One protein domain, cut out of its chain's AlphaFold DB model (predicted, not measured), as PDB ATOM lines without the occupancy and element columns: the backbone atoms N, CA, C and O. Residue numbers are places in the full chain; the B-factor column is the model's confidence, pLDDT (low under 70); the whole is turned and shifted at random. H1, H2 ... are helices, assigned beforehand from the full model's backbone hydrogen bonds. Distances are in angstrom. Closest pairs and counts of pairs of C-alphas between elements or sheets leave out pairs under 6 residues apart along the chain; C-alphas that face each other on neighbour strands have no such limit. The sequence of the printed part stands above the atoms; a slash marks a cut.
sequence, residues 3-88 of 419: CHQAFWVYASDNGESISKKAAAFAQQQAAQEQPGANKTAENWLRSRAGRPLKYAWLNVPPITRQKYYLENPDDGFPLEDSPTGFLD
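This is residues 3 to 88 of the 419 residues of an uncharacterized protein of Phytophthora infestans (UniProt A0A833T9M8). A compact helical body is built on a hairpin of two helices, H1 and H2, with H1 closest to the middle; H4 and H5 cross H1 at separate places, and H3 makes a corner with H4. Residues 72 to 88, with no named element, follow H5 and fold back; the C-alphas of the first and last printed residues, Cys 3 and Asp 88, are 8.6 A apart. The printed part has 86 residues with five named helices, H1 to H5 in order along the chain, and no named strand; the class is all helix. It is compact, with a radius of gyration of the C-alphas of 11.6 A, and rounded, spanning 31 by 25 by 21 A.

H1, residues 5 to 13, is the hub and touches three other helices. H2, residues 20 to 30, forms a hairpin with it: they touch at a shallow tilt of 24 degrees, opposite ways, and their closest C-alphas, those of Ser 12 and Ala 23, are 4.2 A apart. H3, residues 39 to 46, is apart from H1 and close but not clearly touching H2, with the C-alphas of Gln 29 and Ala 41 closest at 7.7 A. H4, residues 50 to 59, and H3 touch only at the corner, closest at the C-alphas of Leu 45 and Arg 51, 5.4 A. H4 only just touches H1, with 3 pairs of C-alphas within 8 A, the closest those of Ala 11 and Leu 53 at 6.3 A; they are about perpendicular at 74 degrees. H5, residues 62 to 71, touches H1 about perpendicular at 80 degrees, with the C-alphas of Ala 6 and Tyr 68 closest at 5.5 A. H5 is apart from H2 and H3. In H1, H2, H3, H4 and H5 every O i to N i+4 pair is within hydrogen-bond range.

H1 begins at C-alpha 5, (-5.999, 2.455, 42.441), and is 13.0 A long from first to last C-alpha. H2 measures 15.4 A, H3 10.9 A and H4 14.4 A. H5 measures 14.2 A and ends at C-alpha 71, (-13.210, 7.349, 47.456).

The C-alphas farthest apart, those of Lys 20 and Glu 80, are 32.6 A apart. The printed part has no cut. The links H3 to H4 and H4 to H5 are tight, H1 to H2 and H2 to H3 are short, and no link is long. The mean pLDDT of the printed part is 80.0; residues 33 to 37, 75 to 76, 81 and 88 are under 70.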
ATOM      1  N   CYS A   3      -4.349  -2.345  36.841       79.69
ATOM      2  CA  CYS A   3      -5.506  -2.319  37.730       79.69
ATOM      3  C   CYS A   3      -5.625  -0.997  38.491       79.69
ATOM      4  O   CYS A   3      -4.625  -0.443  38.938       79.69
ATOM      5  N   HIS A   4      -6.869  -0.563  38.650       85.19
ATOM      6  CA  HIS A   4      -7.283   0.715  39.220       85.19
ATOM      7  C   HIS A   4      -6.827   0.890  40.680       85.19
ATOM      8  O   HIS A   4      -6.860  -0.073  41.455       85.19
ATOM      9  N   GLN A   5      -6.488   2.117  41.093       83.44
ATOM     10  CA  GLN A   5      -5.999   2.455  42.441       83.44
ATOM     11  C   GLN A   5      -6.840   1.858  43.581       83.44
ATOM     12  O   GLN A   5      -6.303   1.195  44.467       83.44
ATOM     13  N   ALA A   6      -8.166   2.011  43.516       86.06
ATOM     14  CA  ALA A   6      -9.141   1.404  44.431       86.06
ATOM     15  C   ALA A   6      -8.921  -0.093  44.760       86.06
ATOM     16  O   ALA A   6      -9.171  -0.505  45.892       86.06
ATOM     17  N   PHE A   7      -8.428  -0.915  43.819       88.12
ATOM     18  CA  PHE A   7      -8.101  -2.318  44.115       88.12
ATOM     19  C   PHE A   7      -6.922  -2.433  45.093       88.12
ATOM     20  O   PHE A   7      -6.933  -3.300  45.964       88.12
ATOM     21  N   TRP A   8      -5.908  -1.574  44.966       86.94
ATOM     22  CA  TRP A   8      -4.738  -1.580  45.847       86.94
ATOM     23  C   TRP A   8      -5.080  -1.140  47.269       86.94
ATOM     24  O   TRP A   8      -4.532  -1.707  48.208       86.94
ATOM     25  N   VAL A   9      -6.027  -0.212  47.422       86.56
ATOM     26  CA  VAL A   9      -6.570   0.211  48.726       86.56
ATOM     27  C   VAL A   9      -7.399  -0.913  49.354       86.56
ATOM     28  O   VAL A   9      -7.126  -1.351  50.467       86.56
ATOM     29  N   TYR A  10      -8.312  -1.529  48.598       87.94
ATOM     30  CA  TYR A  10      -8.999  -2.738  49.067       87.94
ATOM     31  C   TYR A  10      -8.018  -3.856  49.476       87.94
ATOM     32  O   TYR A  10      -8.236  -4.558  50.468       87.94
ATOM     33  N   ALA A  11      -6.924  -4.022  48.727       85.12
ATOM     34  CA  ALA A  11      -5.892  -5.019  48.984       85.12
ATOM     35  C   ALA A  11      -4.929  -4.654  50.130       85.12
ATOM     36  O   ALA A  11      -4.308  -5.576  50.664       85.12
ATOM     37  N   SER A  12      -4.803  -3.386  50.549       84.94
ATOM     38  CA  SER A  12      -4.150  -3.053  51.825       84.94
ATOM     39  C   SER A  12      -5.034  -3.480  52.988       84.94
ATOM     40  O   SER A  12      -4.580  -4.225  53.855       84.94
ATOM     41  N   ASP A  13      -6.312  -3.115  52.935       84.81
ATOM     42  CA  ASP A  13      -7.249  -3.265  54.052       84.81
ATOM     43  C   ASP A  13      -7.604  -4.738  54.305       84.81
ATOM     44  O   ASP A  13      -7.698  -5.193  55.441       84.81
ATOM     45  N   ASN A  14      -7.747  -5.519  53.229       84.31
ATOM     46  CA  ASN A  14      -8.081  -6.944  53.294       84.31
ATOM     47  C   ASN A  14      -6.837  -7.844  53.181       84.31
ATOM     48  O   ASN A  14      -6.925  -9.056  53.395       84.31
ATOM     49  N   GLY A  15      -5.665  -7.280  52.863       76.12
ATOM     50  CA  GLY A  15      -4.423  -8.024  52.639       76.12
ATOM     51  C   GLY A  15      -3.884  -8.734  53.879       76.12
ATOM     52  O   GLY A  15      -3.248  -9.784  53.750       76.12
ATOM     53  N   GLU A  16      -4.169  -8.213  55.077       77.44
ATOM     54  CA  GLU A  16      -3.713  -8.806  56.341       77.44
ATOM     55  C   GLU A  16      -4.272 -10.213  56.572       77.44
ATOM     56  O   GLU A  16      -3.560 -11.060  57.112       77.44
ATOM     57  N   SER A  17      -5.486 -10.492  56.074       78.19
ATOM     58  CA  SER A  17      -6.117 -11.822  56.121       78.19
ATOM     59  C   SER A  17      -5.302 -12.915  55.410       78.19
ATOM     60  O   SER A  17      -5.483 -14.100  55.683       78.19
ATOM     61  N   ILE A  18      -4.388 -12.521  54.514       79.44
ATOM     62  CA  ILE A  18      -3.520 -13.425  53.751       79.44
ATOM     63  C   ILE A  18      -2.070 -13.313  54.222       79.44
ATOM     64  O   ILE A  18      -1.395 -14.323  54.424       79.44
ATOM     65  N   SER A  19      -1.555 -12.089  54.369       81.94
ATOM     66  CA  SER A  19      -0.238 -11.832  54.951       81.94
ATOM     67  C   SER A  19      -0.024 -10.347  55.227       81.94
ATOM     68  O   SER A  19      -0.245  -9.512  54.353       81.94
ATOM     69  N   LYS A  20       0.602 -10.015  56.363       79.81
ATOM     70  CA  LYS A  20       1.106  -8.655  56.644       79.81
ATOM     71  C   LYS A  20       2.022  -8.109  55.534       79.81
ATOM     72  O   LYS A  20       2.004  -6.919  55.240       79.81
ATOM     73  N   LYS A  21       2.783  -8.980  54.850       78.25
ATOM     74  CA  LYS A  21       3.612  -8.592  53.688       78.25
ATOM     75  C   LYS A  21       2.787  -8.290  52.430       78.25
ATOM     76  O   LYS A  21       3.254  -7.543  51.577       78.25
ATOM     77  N   ALA A  22       1.593  -8.869  52.296       80.88
ATOM     78  CA  ALA A  22       0.682  -8.597  51.187       80.88
ATOM     79  C   ALA A  22      -0.002  -7.234  51.361       80.88
ATOM     80  O   ALA A  22       0.023  -6.440  50.423       80.88
ATOM     81  N   ALA A  23      -0.502  -6.937  52.568       79.44
ATOM     82  CA  ALA A  23      -1.056  -5.627  52.918       79.44
ATOM     83  C   ALA A  23      -0.036  -4.495  52.705       79.44
ATOM     84  O   ALA A  23      -0.312  -3.548  51.973       79.44
ATOM     85  N   ALA A  24       1.181  -4.639  53.246       81.88
ATOM     86  CA  ALA A  24       2.245  -3.645  53.083       81.88
ATOM     87  C   ALA A  24       2.644  -3.419  51.610       81.88
ATOM     88  O   ALA A  24       2.884  -2.285  51.199       81.88
ATOM     89  N   PHE A  25       2.681  -4.477  50.788       84.81
ATOM     90  CA  PHE A  25       2.950  -4.345  49.351       84.81
ATOM     91  C   PHE A  25       1.809  -3.627  48.617       84.81
ATOM     92  O   PHE A  25       2.069  -2.765  47.780       84.81
ATOM     93  N   ALA A  26       0.553  -3.950  48.936       84.50
ATOM     94  CA  ALA A  26      -0.609  -3.297  48.341       84.50
ATOM     95  C   ALA A  26      -0.687  -1.810  48.725       84.50
ATOM     96  O   ALA A  26      -0.848  -0.968  47.846       84.50
ATOM     97  N   GLN A  27      -0.434  -1.475  49.994       84.75
ATOM     98  CA  GLN A  27      -0.324  -0.096  50.479       84.75
ATOM     99  C   GLN A  27       0.797   0.672  49.755       84.75
ATOM    100  O   GLN A  27       0.599   1.809  49.327       84.75
ATOM    101  N   GLN A  28       1.958   0.038  49.542       83.75
ATOM    102  CA  GLN A  28       3.058   0.636  48.780       83.75
ATOM    103  C   GLN A  28       2.701   0.867  47.301       83.75
ATOM    104  O   GLN A  28       3.231   1.798  46.703       83.75
ATOM    105  N   GLN A  29       1.833   0.044  46.700       83.94
ATOM    106  CA  GLN A  29       1.329   0.248  45.334       83.94
ATOM    107  C   GLN A  29       0.223   1.310  45.257       83.94
ATOM    108  O   GLN A  29       0.211   2.082  44.302       83.94
ATOM    109  N   ALA A  30      -0.654   1.397  46.261       81.19
ATOM    110  CA  ALA A  30      -1.698   2.421  46.351       81.19
ATOM    111  C   ALA A  30      -1.127   3.848  46.463       81.19
ATOM    112  O   ALA A  30      -1.766   4.798  46.018       81.19
ATOM    113  N   ALA A  31       0.078   3.987  47.025       79.38
ATOM    114  CA  ALA A  31       0.799   5.252  47.180       79.38
ATOM    115  C   ALA A  31       1.662   5.662  45.961       79.38
ATOM    116  O   ALA A  31       2.443   6.607  46.069       79.38
ATOM    117  N   GLN A  32       1.588   4.955  44.825       75.88
ATOM    118  CA  GLN A  32       2.317   5.318  43.598       75.88
ATOM    119  C   GLN A  32       1.446   6.173  42.672       75.88
ATOM    120  O   GLN A  32       0.259   5.907  42.539       75.88
ATOM    121  N   GLU A  33       2.051   7.128  41.958       64.81
ATOM    122  CA  GLU A  33       1.359   7.977  40.966       64.81
ATOM    123  C   GLU A  33       0.734   7.182  39.801       64.81
ATOM    124  O   GLU A  33      -0.166   7.673  39.131       64.81
ATOM    125  N   GLN A  34       1.206   5.954  39.548       67.12
ATOM    126  CA  GLN A  34       0.607   5.008  38.597       67.12
ATOM    127  C   GLN A  34       0.521   3.605  39.223       67.12
ATOM    128  O   GLN A  34       1.424   2.776  39.034       67.12
ATOM    129  N   PRO A  35      -0.543   3.314  39.994       67.44
ATOM    130  CA  PRO A  35      -0.701   2.047  40.696       67.44
ATOM    131  C   PRO A  35      -0.737   0.863  39.723       67.44
ATOM    132  O   PRO A  35      -1.474   0.849  38.743       67.44
ATOM    133  N   GLY A  36       0.060  -0.176  39.974       64.81
ATOM    134  CA  GLY A  36      -0.002  -1.411  39.185       64.81
ATOM    135  C   GLY A  36       0.572  -1.360  37.759       64.81
ATOM    136  O   GLY A  36       0.644  -2.409  37.120       64.81
ATOM    137  N   ALA A  37       1.061  -0.212  37.270       66.69
ATOM    138  CA  ALA A  37       1.720  -0.102  35.957       66.69
ATOM    139  C   ALA A  37       3.057  -0.881  35.871       66.69
ATOM    140  O   ALA A  37       3.569  -1.178  34.789       66.69
ATOM    141  N   ASN A  38       3.626  -1.243  37.024       74.38
ATOM    142  CA  ASN A  38       4.922  -1.899  37.152       74.38
ATOM    143  C   ASN A  38       4.857  -3.425  36.937       74.38
ATOM    144  O   ASN A  38       4.014  -4.119  37.508       74.38
ATOM    145  N   LYS A  39       5.841  -4.001  36.220       76.31
ATOM    146  CA  LYS A  39       5.964  -5.467  36.013       76.31
ATOM    147  C   LYS A  39       5.960  -6.271  37.324       76.31
ATOM    148  O   LYS A  39       5.463  -7.394  37.361       76.31
ATOM    149  N   THR A  40       6.500  -5.698  38.400       78.94
ATOM    150  CA  THR A  40       6.495  -6.287  39.747       78.94
ATOM    151  C   THR A  40       5.075  -6.462  40.285       78.94
ATOM    152  O   THR A  40       4.757  -7.515  40.831       78.94
ATOM    153  N   ALA A  41       4.204  -5.473  40.071       77.38
ATOM    154  CA  ALA A  41       2.806  -5.512  40.478       77.38
ATOM    155  C   ALA A  41       2.013  -6.543  39.661       77.38
ATOM    156  O   ALA A  41       1.291  -7.359  40.230       77.38
ATOM    157  N   GLU A  42       2.230  -6.603  38.342       79.12
ATOM    158  CA  GLU A  42       1.640  -7.642  37.488       79.12
ATOM    159  C   GLU A  42       2.044  -9.063  37.919       79.12
ATOM    160  O   GLU A  42       1.199  -9.961  37.982       79.12
ATOM    161  N   ASN A  43       3.316  -9.283  38.257       81.25
ATOM    162  CA  ASN A  43       3.772 -10.572  38.778       81.25
ATOM    163  C   ASN A  43       3.177 -10.871  40.165       81.25
ATOM    164  O   ASN A  43       2.796 -12.012  40.436       81.25
ATOM    165  N   TRP A  44       3.031  -9.860  41.024       85.06
ATOM    166  CA  TRP A  44       2.410 -10.006  42.341       85.06
ATOM    167  C   TRP A  44       0.920 -10.370  42.251       85.06
ATOM    168  O   TRP A  44       0.486 -11.292  42.944       85.06
ATOM    169  N   LEU A  45       0.159  -9.766  41.331       81.81
ATOM    170  CA  LEU A  45      -1.246 -10.112  41.046       81.81
ATOM    171  C   LEU A  45      -1.433 -11.573  40.597       81.81
ATOM    172  O   LEU A  45      -2.513 -12.144  40.754       81.81
ATOM    173  N   ARG A  46      -0.386 -12.191  40.039       82.88
ATOM    174  CA  ARG A  46      -0.358 -13.607  39.628       82.88
ATOM    175  C   ARG A  46       0.157 -14.546  40.731       82.88
ATOM    176  O   ARG A  46       0.039 -15.763  40.591       82.88
ATOM    177  N   SER A  47       0.728 -14.002  41.807       83.19
ATOM    178  CA  SER A  47       1.304 -14.756  42.927       83.19
ATOM    179  C   SER A  47       0.238 -15.356  43.855       83.19
ATOM    180  O   SER A  47      -0.943 -15.019  43.777       83.19
ATOM    181  N   ARG A  48       0.666 -16.206  44.801       80.88
ATOM    182  CA  ARG A  48      -0.213 -16.766  45.845       80.88
ATOM    183  C   ARG A  48      -0.830 -15.708  46.776       80.88
ATOM    184  O   ARG A  48      -1.829 -16.021  47.404       80.88
ATOM    185  N   ALA A  49      -0.275 -14.493  46.852       79.75
ATOM    186  CA  ALA A  49      -0.822 -13.403  47.666       79.75
ATOM    187  C   ALA A  49      -1.837 -12.543  46.889       79.75
ATOM    188  O   ALA A  49      -2.954 -12.335  47.349       79.75
ATOM    189  N   GLY A  50      -1.478 -12.084  45.684       82.00
ATOM    190  CA  GLY A  50      -2.341 -11.199  44.890       82.00
ATOM    191  C   GLY A  50      -3.521 -11.906  44.216       82.00
ATOM    192  O   GLY A  50      -4.594 -11.321  44.075       82.00
ATOM    193  N   ARG A  51      -3.367 -13.183  43.836       85.31
ATOM    194  CA  ARG A  51      -4.420 -13.958  43.161       85.31
ATOM    195  C   ARG A  51      -5.704 -14.129  43.999       85.31
ATOM    196  O   ARG A  51      -6.768 -13.855  43.447       85.31
ATOM    197  N   PRO A  52      -5.663 -14.549  45.281       84.44
ATOM    198  CA  PRO A  52      -6.867 -14.609  46.117       84.44
ATOM    199  C   PRO A  52      -7.493 -13.231  46.377       84.44
ATOM    200  O   PRO A  52      -8.708 -13.121  46.258       84.44
ATOM    201  N   LEU A  53      -6.707 -12.170  46.618       86.31
ATOM    202  CA  LEU A  53      -7.244 -10.803  46.781       86.31
ATOM    203  C   LEU A  53      -7.964 -10.313  45.521       86.31
ATOM    204  O   LEU A  53      -9.026  -9.699  45.609       86.31
ATOM    205  N   LYS A  54      -7.438 -10.643  44.337       86.69
ATOM    206  CA  LYS A  54      -8.107 -10.366  43.064       86.69
ATOM    207  C   LYS A  54      -9.446 -11.101  42.935       86.69
ATOM    208  O   LYS A  54     -10.415 -10.500  42.482       86.69
ATOM    209  N   TYR A  55      -9.519 -12.380  43.311       86.50
ATOM    210  CA  TYR A  55     -10.792 -13.113  43.303       86.50
ATOM    211  C   TYR A  55     -11.783 -12.547  44.329       86.50
ATOM    212  O   TYR A  55     -12.951 -12.376  43.993       86.50
ATOM    213  N   ALA A  56     -11.316 -12.191  45.529       86.12
ATOM    214  CA  ALA A  56     -12.137 -11.546  46.549       86.12
ATOM    215  C   ALA A  56     -12.736 -10.229  46.027       86.12
ATOM    216  O   ALA A  56     -13.954 -10.085  46.030       86.12
ATOM    217  N   TRP A  57     -11.915  -9.336  45.455       87.38
ATOM    218  CA  TRP A  57     -12.366  -8.082  44.839       87.38
ATOM    219  C   TRP A  57     -13.416  -8.280  43.741       87.38
ATOM    220  O   TRP A  57     -14.422  -7.575  43.712       87.38
ATOM    221  N   LEU A  58     -13.218  -9.246  42.837       86.00
ATOM    222  CA  LEU A  58     -14.183  -9.517  41.765       86.00
ATOM    223  C   LEU A  58     -15.543  -9.989  42.308       86.00
ATOM    224  O   LEU A  58     -16.571  -9.688  41.699       86.00
ATOM    225  N   ASN A  59     -15.547 -10.651  43.469       86.94
ATOM    226  CA  ASN A  59     -16.749 -11.080  44.183       86.94
ATOM    227  C   ASN A  59     -17.357  -9.982  45.083       86.94
ATOM    228  O   ASN A  59     -18.483 -10.149  45.551       86.94
ATOM    229  N   VAL A  60     -16.668  -8.856  45.321       85.81
ATOM    230  CA  VAL A  60     -17.247  -7.709  46.044       85.81
ATOM    231  C   VAL A  60     -18.423  -7.142  45.225       85.81
ATOM    232  O   VAL A  60     -18.271  -6.935  44.008       85.81
ATOM    233  N   PRO A  61     -19.584  -6.850  45.851       85.62
ATOM    234  CA  PRO A  61     -20.736  -6.272  45.165       85.62
ATOM    235  C   PRO A  61     -20.378  -5.002  44.371       85.62
ATOM    236  O   PRO A  61     -19.611  -4.174  44.871       85.62
ATOM    237  N   PRO A  62     -20.948  -4.790  43.166       81.38
ATOM    238  CA  PRO A  62     -20.638  -3.621  42.338       81.38
ATOM    239  C   PRO A  62     -20.824  -2.283  43.064       81.38
ATOM    240  O   PRO A  62     -19.986  -1.402  42.920       81.38
ATOM    241  N   ILE A  63     -21.859  -2.166  43.904       81.25
ATOM    242  CA  ILE A  63     -22.154  -0.974  44.721       81.25
ATOM    243  C   ILE A  63     -20.992  -0.660  45.678       81.25
ATOM    244  O   ILE A  63     -20.550   0.482  45.789       81.25
ATOM    245  N   THR A  64     -20.450  -1.683  46.342       81.94
ATOM    246  CA  THR A  64     -19.316  -1.536  47.260       81.94
ATOM    247  C   THR A  64     -18.034  -1.187  46.502       81.94
ATOM    248  O   THR A  64     -17.303  -0.304  46.939       81.94
ATOM    249  N   ARG A  65     -17.779  -1.797  45.334       85.12
ATOM    250  CA  ARG A  65     -16.651  -1.405  44.465       85.12
ATOM    251  C   ARG A  65     -16.775   0.035  43.964       85.12
ATOM    252  O   ARG A  65     -15.784   0.754  43.960       85.12
ATOM    253  N   GLN A  66     -17.982   0.474  43.613       82.06
ATOM    254  CA  GLN A  66     -18.247   1.846  43.185       82.06
ATOM    255  C   GLN A  66     -17.971   2.861  44.299       82.06
ATOM    256  O   GLN A  66     -17.414   3.916  44.017       82.06
ATOM    257  N   LYS A  67     -18.255   2.519  45.563       85.62
ATOM    258  CA  LYS A  67     -17.819   3.322  46.714       85.62
ATOM    259  C   LYS A  67     -16.288   3.461  46.760       85.62
ATOM    260  O   LYS A  67     -15.801   4.585  46.798       85.62
ATOM    261  N   TYR A  68     -15.536   2.360  46.648       83.44
ATOM    262  CA  TYR A  68     -14.065   2.411  46.611       83.44
ATOM    263  C   TYR A  68     -13.507   3.218  45.420       83.44
ATOM    264  O   TYR A  68     -12.479   3.871  45.584       83.44
ATOM    265  N   TYR A  69     -14.161   3.199  44.248       84.75
ATOM    266  CA  TYR A  69     -13.785   4.041  43.098       84.75
ATOM    267  C   TYR A  69     -14.031   5.535  43.359       84.75
ATOM    268  O   TYR A  69     -13.190   6.357  43.015       84.75
ATOM    269  N   LEU A  70     -15.155   5.892  43.989       82.50
ATOM    270  CA  LEU A  70     -15.480   7.282  44.338       82.50
ATOM    271  C   LEU A  70     -14.575   7.837  45.449       82.50
ATOM    272  O   LEU A  70     -14.274   9.026  45.457       82.50
ATOM    273  N   GLU A  71     -14.138   6.985  46.376       82.69
ATOM    274  CA  GLU A  71     -13.210   7.349  47.456       82.69
ATOM    275  C   GLU A  71     -11.745   7.431  46.986       82.69
ATOM    276  O   GLU A  71     -10.939   8.082  47.645       82.69
ATOM    277  N   ASN A  72     -11.393   6.800  45.857       80.44
ATOM    278  CA  ASN A  72     -10.025   6.727  45.329       80.44
ATOM    279  C   ASN A  72     -10.025   6.918  43.796       80.44
ATOM    280  O   ASN A  72      -9.944   5.919  43.072       80.44
ATOM    281  N   PRO A  73     -10.157   8.163  43.298       75.50
ATOM    282  CA  PRO A  73     -10.218   8.450  41.866       75.50
ATOM    283  C   PRO A  73      -8.880   8.165  41.167       75.50
ATOM    284  O   PRO A  73      -7.827   8.580  41.641       75.50
ATOM    285  N   ASP A  74      -8.942   7.489  40.020       76.25
ATOM    286  CA  ASP A  74      -7.792   7.122  39.185       76.25
ATOM    287  C   ASP A  74      -8.058   7.573  37.739       76.25
ATOM    288  O   ASP A  74      -8.537   6.808  36.898       76.25
ATOM    289  N   ASP A  75      -7.767   8.845  37.451       68.19
ATOM    290  CA  ASP A  75      -7.991   9.470  36.134       68.19
ATOM    291  C   ASP A  75      -7.196   8.786  34.997       68.19
ATOM    292  O   ASP A  75      -7.464   9.007  33.814       68.19
ATOM    293  N   GLY A  76      -6.211   7.947  35.338       67.31
ATOM    294  CA  GLY A  76      -5.425   7.155  34.393       67.31
ATOM    295  C   GLY A  76      -6.084   5.839  33.964       67.31
ATOM    296  O   GLY A  76      -5.553   5.168  33.072       67.31
ATOM    297  N   PHE A  77      -7.212   5.447  34.568       73.75
ATOM    298  CA  PHE A  77      -7.838   4.143  34.348       73.75
ATOM    299  C   PHE A  77      -9.261   4.258  33.755       73.75
ATOM    300  O   PHE A  77     -10.173   4.741  34.427       73.75
ATOM    301  N   PRO A  78      -9.524   3.745  32.533       72.94
ATOM    302  CA  PRO A  78     -10.852   3.800  31.919       72.94
ATOM    303  C   PRO A  78     -11.828   2.824  32.598       72.94
ATOM    304  O   PRO A  78     -11.962   1.658  32.217       72.94
ATOM    305  N   LEU A  79     -12.537   3.312  33.619       73.38
ATOM    306  CA  LEU A  79     -13.583   2.563  34.324       73.38
ATOM    307  C   LEU A  79     -14.774   2.194  33.424       73.38
ATOM    308  O   LEU A  79     -15.384   1.151  33.653       73.38
ATOM    309  N   GLU A  80     -15.083   3.000  32.403       70.44
ATOM    310  CA  GLU A  80     -16.174   2.725  31.451       70.44
ATOM    311  C   GLU A  80     -15.906   1.454  30.625       70.44
ATOM    312  O   GLU A  80     -16.772   0.584  30.524       70.44
ATOM    313  N   ASP A  81     -14.677   1.288  30.121       67.50
ATOM    314  CA  ASP A  81     -14.252   0.099  29.368       67.50
ATOM    315  C   ASP A  81     -13.965  -1.119  30.267       67.50
ATOM    316  O   ASP A  81     -13.838  -2.249  29.786       67.50
ATOM    317  N   SER A  82     -13.774  -0.921  31.576       73.75
ATOM    318  CA  SER A  82     -13.346  -1.973  32.511       73.75
ATOM    319  C   SER A  82     -13.867  -1.758  33.944       73.75
ATOM    320  O   SER A  82     -13.078  -1.543  34.872       73.75
ATOM    321  N   PRO A  83     -15.186  -1.927  34.187       74.06
ATOM    322  CA  PRO A  83     -15.832  -1.654  35.484       74.06
ATOM    323  C   PRO A  83     -15.408  -2.603  36.622       74.06
ATOM    324  O   PRO A  83     -15.746  -2.410  37.795       74.06
ATOM    325  N   THR A  84     -14.651  -3.657  36.310       78.06
ATOM    326  CA  THR A  84     -14.010  -4.546  37.291       78.06
ATOM    327  C   THR A  84     -12.725  -3.967  37.889       78.06
ATOM    328  O   THR A  84     -12.197  -4.557  38.833       78.06
ATOM    329  N   GLY A  85     -12.214  -2.847  37.364       78.44
ATOM    330  CA  GLY A  85     -10.968  -2.223  37.816       78.44
ATOM    331  C   GLY A  85      -9.712  -2.983  37.374       78.44
ATOM    332  O   GLY A  85      -8.642  -2.778  37.940       78.44
ATOM    333  N   PHE A  86      -9.825  -3.878  36.383       81.19
ATOM    334  CA  PHE A  86      -8.723  -4.690  35.859       81.19
ATOM    335  C   PHE A  86      -8.671  -4.669  34.329       81.19
ATOM    336  O   PHE A  86      -9.566  -5.192  33.671       81.19
ATOM    337  N   LEU A  87      -7.558  -4.180  33.777       72.44
ATOM    338  CA  LEU A  87      -7.240  -4.237  32.350       72.44
ATOM    339  C   LEU A  87      -6.257  -5.384  32.078       72.44
ATOM    340  O   LEU A  87      -5.059  -5.300  32.382       72.44
ATOM    341  N   ASP A  88      -6.743  -6.470  31.472       66.00
ATOM    342  CA  ASP A  88      -5.857  -7.454  30.849       66.00
ATOM    343  C   ASP A  88      -5.458  -6.969  29.445       66.00
ATOM    344  O   ASP A  88      -6.306  -6.651  28.611       66.00
TER     345      ASP A  88